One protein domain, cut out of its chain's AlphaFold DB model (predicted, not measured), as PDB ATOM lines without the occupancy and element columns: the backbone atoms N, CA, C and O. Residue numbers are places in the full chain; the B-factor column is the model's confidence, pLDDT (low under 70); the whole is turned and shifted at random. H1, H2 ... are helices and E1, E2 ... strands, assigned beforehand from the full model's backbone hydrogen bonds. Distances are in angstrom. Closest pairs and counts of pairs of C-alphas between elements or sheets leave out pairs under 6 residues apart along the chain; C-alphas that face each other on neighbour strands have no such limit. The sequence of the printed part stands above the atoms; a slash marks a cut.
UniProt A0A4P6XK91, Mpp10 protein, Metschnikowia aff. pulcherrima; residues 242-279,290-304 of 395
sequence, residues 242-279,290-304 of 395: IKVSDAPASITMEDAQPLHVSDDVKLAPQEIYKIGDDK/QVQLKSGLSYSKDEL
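What this domain is: This is residues 242 to 279 and 290 to 304 of the 395 residues of the protein "Mpp10 protein" of Metschnikowia aff. pulcherrima (UniProt A0A4P6XK91). This model has little regular structure: a long, thin rod, with residues 242 to 268 folding back in a wide loop at one end, the short helix H1 partway along, and a small hairpin of E1 and E2 at the other end. The printed part has 53 residues, 10 of them in the named elements H1, E1 and E2, in that order; the class is mixed, and the two-strand sheet, E1 - E2, is antiparallel. The whole is extended, with a radius of gyration of the C-alphas of 17.9 A and spans of 58 by 19 by 12 A.

Where its parts are: Residues 242 to 268 hold no named element. H1, residues 269 to 272, begins at C-alpha 269 (24.734, 7.782, -42.182) and is 5.2 A long. E1, residues 290 to 292, is 6.5 A long. E2, residues 298 to 300, is 7.0 A long and ends at C-alpha 300 (24.256, -0.566, -66.437).

How they stand to each other: H1 and E2 are apart. H1 is too short for an O i to N i+4 pair, and its one O i to N i+3 pair is not within hydrogen-bond range. E1 and E2 form a hairpin through a tight link, antiparallel at 159 degrees; N 291 and O 299 are within hydrogen-bond range at 2.9 A.

The domain as a whole: The C-alphas farthest apart, of Pro 258 and Asp 302, are 58.2 A apart. Residues 280 to 289, in the link from H1 to E1, are not printed; C-alphas 279 and 290 are 9.3 A apart across the cut. Residues 243 to 250 have pLDDT under 70.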
ATOM      1  N   ILE A 242      15.998  -1.701 -30.427       73.38
ATOM      2  CA  ILE A 242      15.501  -1.066 -31.661       73.38
ATOM      3  C   ILE A 242      15.397   0.462 -31.480       73.38
ATOM      4  O   ILE A 242      14.391   0.980 -30.999       73.38
ATOM      5  N   LYS A 243      16.435   1.199 -31.893       64.25
ATOM      6  CA  LYS A 243      16.495   2.675 -31.822       64.25
ATOM      7  C   LYS A 243      15.768   3.342 -32.995       64.25
ATOM      8  O   LYS A 243      16.403   3.842 -33.917       64.25
ATOM      9  N   VAL A 244      14.433   3.340 -32.969       61.25
ATOM     10  CA  VAL A 244      13.603   4.002 -33.997       61.25
ATOM     11  C   VAL A 244      13.420   5.491 -33.675       61.25
ATOM     12  O   VAL A 244      12.482   5.861 -32.972       61.25
ATOM     13  N   SER A 245      14.302   6.356 -34.184       59.53
ATOM     14  CA  SER A 245      14.105   7.815 -34.136       59.53
ATOM     15  C   SER A 245      15.008   8.571 -35.124       59.53
ATOM     16  O   SER A 245      16.202   8.708 -34.863       59.53
ATOM     17  N   ASP A 246      14.424   9.144 -36.182       59.59
ATOM     18  CA  ASP A 246      15.109  10.046 -37.138       59.59
ATOM     19  C   ASP A 246      15.192  11.513 -36.650       59.59
ATOM     20  O   ASP A 246      15.707  12.392 -37.340       59.59
ATOM     21  N   ALA A 247      14.659  11.799 -35.460       61.66
ATOM     22  CA  ALA A 247      14.769  13.092 -34.784       61.66
ATOM     23  C   ALA A 247      16.227  13.392 -34.342       61.66
ATOM     24  O   ALA A 247      17.033  12.457 -34.270       61.66
ATOM     25  N   PRO A 248      16.570  14.646 -33.960       62.97
ATOM     26  CA  PRO A 248      17.801  14.968 -33.222       62.97
ATOM     27  C   PRO A 248      17.759  14.307 -31.837       62.97
ATOM     28  O   PRO A 248      17.367  14.886 -30.824       62.97
ATOM     29  N   ALA A 249      18.047  13.010 -31.827       61.34
ATOM     30  CA  ALA A 249      17.721  12.149 -30.710       61.34
ATOM     31  C   ALA A 249      18.733  12.282 -29.568       61.34
ATOM     32  O   ALA A 249      18.434  11.827 -28.468       61.34
ATOM     33  N   SER A 250      19.908  12.881 -29.788       68.25
ATOM     34  CA  SER A 250      20.831  13.305 -28.723       68.25
ATOM     35  C   SER A 250      20.072  13.981 -27.576       68.25
ATOM     36  O   SER A 250      20.017  13.439 -26.474       68.25
ATOM     37  N   ILE A 251      19.328  15.039 -27.903       75.62
ATOM     38  CA  ILE A 251      18.487  15.844 -27.008       75.62
ATOM     39  C   ILE A 251      17.411  14.993 -26.295       75.62
ATOM     40  O   ILE A 251      16.964  15.342 -25.211       75.62
ATOM     41  N   THR A 252      17.003  13.849 -26.864       80.50
ATOM     42  CA  THR A 252      16.023  12.922 -26.255       80.50
ATOM     43  C   THR A 252      16.641  11.738 -25.496       80.50
ATOM     44  O   THR A 252      15.907  10.875 -25.014       80.50
ATOM     45  N   MET A 253      17.974  11.658 -25.392       78.69
ATOM     46  CA  MET A 253      18.688  10.821 -24.406       78.69
ATOM     47  C   MET A 253      19.493  11.639 -23.389       78.69
ATOM     48  O   MET A 253      19.891  11.079 -22.373       78.69
ATOM     49  N   GLU A 254      19.750  12.920 -23.652       83.44
ATOM     50  CA  GLU A 254      20.247  13.856 -22.643       83.44
ATOM     51  C   GLU A 254      19.190  14.051 -21.533       83.44
ATOM     52  O   GLU A 254      17.983  13.974 -21.776       83.44
ATOM     53  N   ASP A 255      19.645  14.271 -20.295       86.56
ATOM     54  CA  ASP A 255      18.755  14.574 -19.168       86.56
ATOM     55  C   ASP A 255      17.984  15.881 -19.417       86.56
ATOM     56  O   ASP A 255      18.478  16.795 -20.075       86.56
ATOM     57  N   ALA A 256      16.791  16.007 -18.827       85.88
ATOM     58  CA  ALA A 256      15.923  17.176 -18.986       85.88
ATOM     59  C   ALA A 256      16.508  18.451 -18.333       85.88
ATOM     60  O   ALA A 256      16.128  18.839 -17.226       85.88
ATOM     61  N   GLN A 257      17.434  19.108 -19.034       86.12
ATOM     62  CA  GLN A 257      18.119  20.334 -18.620       86.12
ATOM     63  C   GLN A 257      17.788  21.512 -19.564       86.12
ATOM     64  O   GLN A 257      17.406  21.292 -20.711       86.12
ATOM     65  N   PRO A 258      17.940  22.783 -19.131       87.94
ATOM     66  CA  PRO A 258      17.661  23.955 -19.978       87.94
ATOM     67  C   PRO A 258      18.658  24.188 -21.129       87.94
ATOM     68  O   PRO A 258      18.501  25.145 -21.885       87.94
ATOM     69  N   LEU A 259      19.709  23.373 -21.214       87.00
ATOM     70  CA  LEU A 259      20.801  23.442 -22.180       87.00
ATOM     71  C   LEU A 259      21.045  22.025 -22.709       87.00
ATOM     72  O   LEU A 259      21.063  21.081 -21.923       87.00
ATOM     73  N   HIS A 260      21.250  21.910 -24.017       82.81
ATOM     74  CA  HIS A 260      21.643  20.681 -24.706       82.81
ATOM     75  C   HIS A 260      23.157  20.697 -24.960       82.81
ATOM     76  O   HIS A 260      23.768  21.765 -25.058       82.81
ATOM     77  N   VAL A 261      23.767  19.516 -25.040       83.12
ATOM     78  CA  VAL A 261      25.206  19.338 -25.285       83.12
ATOM     79  C   VAL A 261      25.481  18.999 -26.751       83.12
ATOM     80  O   VAL A 261      26.530  19.381 -27.272       83.12
ATOM     81  N   SER A 262      24.562  18.302 -27.428       80.19
ATOM     82  CA  SER A 262      24.764  17.839 -28.803       80.19
ATOM     83  C   SER A 262      23.491  17.843 -29.661       80.19
ATOM     84  O   SER A 262      22.427  17.415 -29.222       80.19
ATOM     85  N   ASP A 263      23.619  18.263 -30.923       80.56
ATOM     86  CA  ASP A 263      22.526  18.291 -31.919       80.56
ATOM     87  C   ASP A 263      22.589  17.122 -32.926       80.56
ATOM     88  O   ASP A 263      21.804  17.053 -33.873       80.56
ATOM     89  N   ASP A 264      23.535  16.196 -32.738       81.50
ATOM     90  CA  ASP A 264      23.815  15.115 -33.682       81.50
ATOM     91  C   ASP A 264      22.713  14.038 -33.726       81.50
ATOM     92  O   ASP A 264      22.184  13.562 -32.716       81.50
ATOM     93  N   VAL A 265      22.415  13.570 -34.941       80.50
ATOM     94  CA  VAL A 265      21.522  12.427 -35.165       80.50
ATOM     95  C   VAL A 265      22.228  11.140 -34.724       80.50
ATOM     96  O   VAL A 265      23.292  10.799 -35.237       80.50
ATOM     97  N   LYS A 266      21.621  10.390 -33.792       78.44
ATOM     98  CA  LYS A 266      22.194   9.142 -33.233       78.44
ATOM     99  C   LYS A 266      22.472   8.050 -34.265       78.44
ATOM    100  O   LYS A 266      23.330   7.204 -34.031       78.44
ATOM    101  N   LEU A 267      21.672   8.000 -35.328       83.56
ATOM    102  CA  LEU A 267      21.731   6.955 -36.341       83.56
ATOM    103  C   LEU A 267      22.825   7.308 -37.353       83.56
ATOM    104  O   LEU A 267      22.780   8.378 -37.963       83.56
ATOM    105  N   ALA A 268      23.818   6.436 -37.538       85.44
ATOM    106  CA  ALA A 268      24.922   6.752 -38.439       85.44
ATOM    107  C   ALA A 268      24.420   6.918 -39.892       85.44
ATOM    108  O   ALA A 268      23.463   6.249 -40.288       85.44
ATOM    109  N   PRO A 269      25.101   7.691 -40.763       86.50
ATOM    110  CA  PRO A 269      24.734   7.782 -42.182       86.50
ATOM    111  C   PRO A 269      24.694   6.421 -42.893       86.50
ATOM    112  O   PRO A 269      23.895   6.208 -43.799       86.50
ATOM    113  N   GLN A 270      25.525   5.473 -42.440       87.00
ATOM    114  CA  GLN A 270      25.512   4.087 -42.909       87.00
ATOM    115  C   GLN A 270      24.336   3.266 -42.372       87.00
ATOM    116  O   GLN A 270      24.115   2.175 -42.864       87.00
ATOM    117  N   GLU A 271      23.624   3.705 -41.340       84.75
ATOM    118  CA  GLU A 271      22.462   3.013 -40.769       84.75
ATOM    119  C   GLU A 271      21.147   3.597 -41.285       84.75
ATOM    120  O   GLU A 271      20.205   2.837 -41.489       84.75
ATOM    121  N   ILE A 272      21.133   4.897 -41.603       85.19
ATOM    122  CA  ILE A 272      20.082   5.562 -42.387       85.19
ATOM    123  C   ILE A 272      19.992   4.955 -43.801       85.19
ATOM    124  O   ILE A 272      18.896   4.763 -44.321       85.19
ATOM    125  N   TYR A 273      21.130   4.638 -44.439       86.12
ATOM    126  CA  TYR A 273      21.154   4.061 -45.789       86.12
ATOM    127  C   TYR A 273      22.346   3.123 -46.031       86.12
ATOM    128  O   TYR A 273      23.502   3.555 -45.979       86.12
ATOM    129  N   LYS A 274      22.091   1.853 -46.400       87.25
ATOM    130  CA  LYS A 274      23.135   0.939 -46.906       87.25
ATOM    131  C   LYS A 274      22.966   0.697 -48.400       87.25
ATOM    132  O   LYS A 274      21.908   0.327 -48.908       87.25
ATOM    133  N   ILE A 275      24.084   0.830 -49.108       82.81
ATOM    134  CA  ILE A 275      24.223   0.488 -50.525       82.81
ATOM    135  C   ILE A 275      23.886  -1.003 -50.711       82.81
ATOM    136  O   ILE A 275      24.697  -1.882 -50.401       82.81
ATOM    137  N   GLY A 276      22.685  -1.277 -51.222       77.75
ATOM    138  CA  GLY A 276      22.147  -2.624 -51.429       77.75
ATOM    139  C   GLY A 276      20.852  -2.946 -50.669       77.75
ATOM    140  O   GLY A 276      20.317  -4.040 -50.878       77.75
ATOM    141  N   ASP A 277      20.338  -2.029 -49.842       76.56
ATOM    142  CA  ASP A 277      18.973  -2.107 -49.301       76.56
ATOM    143  C   ASP A 277      17.960  -1.863 -50.433       76.56
ATOM    144  O   ASP A 277      17.165  -2.754 -50.763       76.56
ATOM    145  N   ASP A 278      18.110  -0.730 -51.132       76.12
ATOM    146  CA  ASP A 278      17.485  -0.433 -52.428       76.12
ATOM    147  C   ASP A 278      18.051  -1.329 -53.538       76.12
ATOM    148  O   ASP A 278      18.916  -0.957 -54.337       76.12
ATOM    149  N   LYS A 279      17.555  -2.563 -53.602       73.88
ATOM    150  CA  LYS A 279      17.889  -3.499 -54.680       73.88
ATOM    151  C   LYS A 279      17.298  -2.975 -55.995       73.88
ATOM    152  O   LYS A 279      16.094  -2.710 -56.037       73.88
ATOM    153  N   GLN A 290      20.408  -2.924 -63.864       83.75
ATOM    154  CA  GLN A 290      21.541  -2.317 -63.158       83.75
ATOM    155  C   GLN A 290      22.303  -3.330 -62.285       83.75
ATOM    156  O   GLN A 290      21.725  -4.257 -61.709       83.75
ATOM    157  N   VAL A 291      23.618  -3.131 -62.145       85.81
ATOM    158  CA  VAL A 291      24.483  -3.828 -61.182       85.81
ATOM    159  C   VAL A 291      25.072  -2.804 -60.213       85.81
ATOM    160  O   VAL A 291      25.861  -1.953 -60.611       85.81
ATOM    161  N   GLN A 292      24.708  -2.902 -58.935       85.94
ATOM    162  CA  GLN A 292      25.275  -2.093 -57.852       85.94
ATOM    163  C   GLN A 292      26.365  -2.889 -57.117       85.94
ATOM    164  O   GLN A 292      26.197  -4.085 -56.848       85.94
ATOM    165  N   LEU A 293      27.490  -2.245 -56.805       85.00
ATOM    166  CA  LEU A 293      28.593  -2.822 -56.035       85.00
ATOM    167  C   LEU A 293      28.578  -2.329 -54.583       85.00
ATOM    168  O   LEU A 293      28.092  -1.244 -54.286       85.00
ATOM    169  N   LYS A 294      29.214  -3.091 -53.680       83.94
ATOM    170  CA  LYS A 294      29.402  -2.702 -52.265       83.94
ATOM    171  C   LYS A 294      30.188  -1.393 -52.066       83.94
ATOM    172  O   LYS A 294      30.215  -0.875 -50.961       83.94
ATOM    173  N   SER A 295      30.839  -0.882 -53.110       85.44
ATOM    174  CA  SER A 295      31.587   0.380 -53.126       85.44
ATOM    175  C   SER A 295      30.729   1.602 -53.492       85.44
ATOM    176  O   SER A 295      31.280   2.629 -53.872       85.44
ATOM    177  N   GLY A 296      29.395   1.489 -53.488       83.12
ATOM    178  CA  GLY A 296      28.468   2.551 -53.918       83.12
ATOM    179  C   GLY A 296      28.271   2.625 -55.432       83.12
ATOM    180  O   GLY A 296      27.207   3.017 -55.900       83.12
ATOM    181  N   LEU A 297      29.275   2.197 -56.196       86.44
ATOM    182  CA  LEU A 297      29.321   2.360 -57.642       86.44
ATOM    183  C   LEU A 297      28.312   1.450 -58.365       86.44
ATOM    184  O   LEU A 297      28.250   0.238 -58.125       86.44
ATOM    185  N   SER A 298      27.534   2.047 -59.265       86.12
ATOM    186  CA  SER A 298      26.531   1.393 -60.104       86.12
ATOM    187  C   SER A 298      26.929   1.418 -61.578       86.12
ATOM    188  O   SER A 298      27.480   2.397 -62.068       86.12
ATOM    189  N   TYR A 299      26.599   0.339 -62.285       87.44
ATOM    190  CA  TYR A 299      26.807   0.192 -63.725       87.44
ATOM    191  C   TYR A 299      25.524  -0.302 -64.389       87.44
ATOM    192  O   TYR A 299      24.842  -1.170 -63.823       87.44
ATOM    193  N   SER A 300      25.219   0.155 -65.606       88.12
ATOM    194  CA  SER A 300      24.256  -0.566 -66.437       88.12
ATOM    195  C   SER A 300      24.849  -1.905 -66.866       88.12
ATOM    196  O   SER A 300      26.031  -2.049 -67.188       88.12
ATOM    197  N   LYS A 301      23.999  -2.924 -66.907       85.81
ATOM    198  CA  LYS A 301      24.343  -4.242 -67.433       85.81
ATOM    199  C   LYS A 301      24.538  -4.217 -68.947       85.81
ATOM    200  O   LYS A 301      25.145  -5.151 -69.456       85.81
ATOM    201  N   ASP A 302      24.092  -3.186 -69.655       87.81
ATOM    202  CA  ASP A 302      24.328  -3.069 -71.095       87.81
ATOM    203  C   ASP A 302      25.686  -2.407 -71.398       87.81
ATOM    204  O   ASP A 302      26.398  -2.897 -72.272       87.81
ATOM    205  N   GLU A 303      26.109  -1.430 -70.585       87.94
ATOM    206  CA  GLU A 303      27.416  -0.737 -70.654       87.94
ATOM    207  C   GLU A 303      28.625  -1.640 -70.350       87.94
ATOM    208  O   GLU A 303      29.706  -1.443 -70.899       87.94
ATOM    209  N   LEU A 304      28.468  -2.623 -69.456       89.25
ATOM    210  CA  LEU A 304      29.564  -3.512 -69.048       89.25
ATOM    211  C   LEU A 304      30.037  -4.409 -70.202       89.25
ATOM    212  O   LEU A 304      29.227  -5.084 -70.837       89.25
TER     213      LEU A 304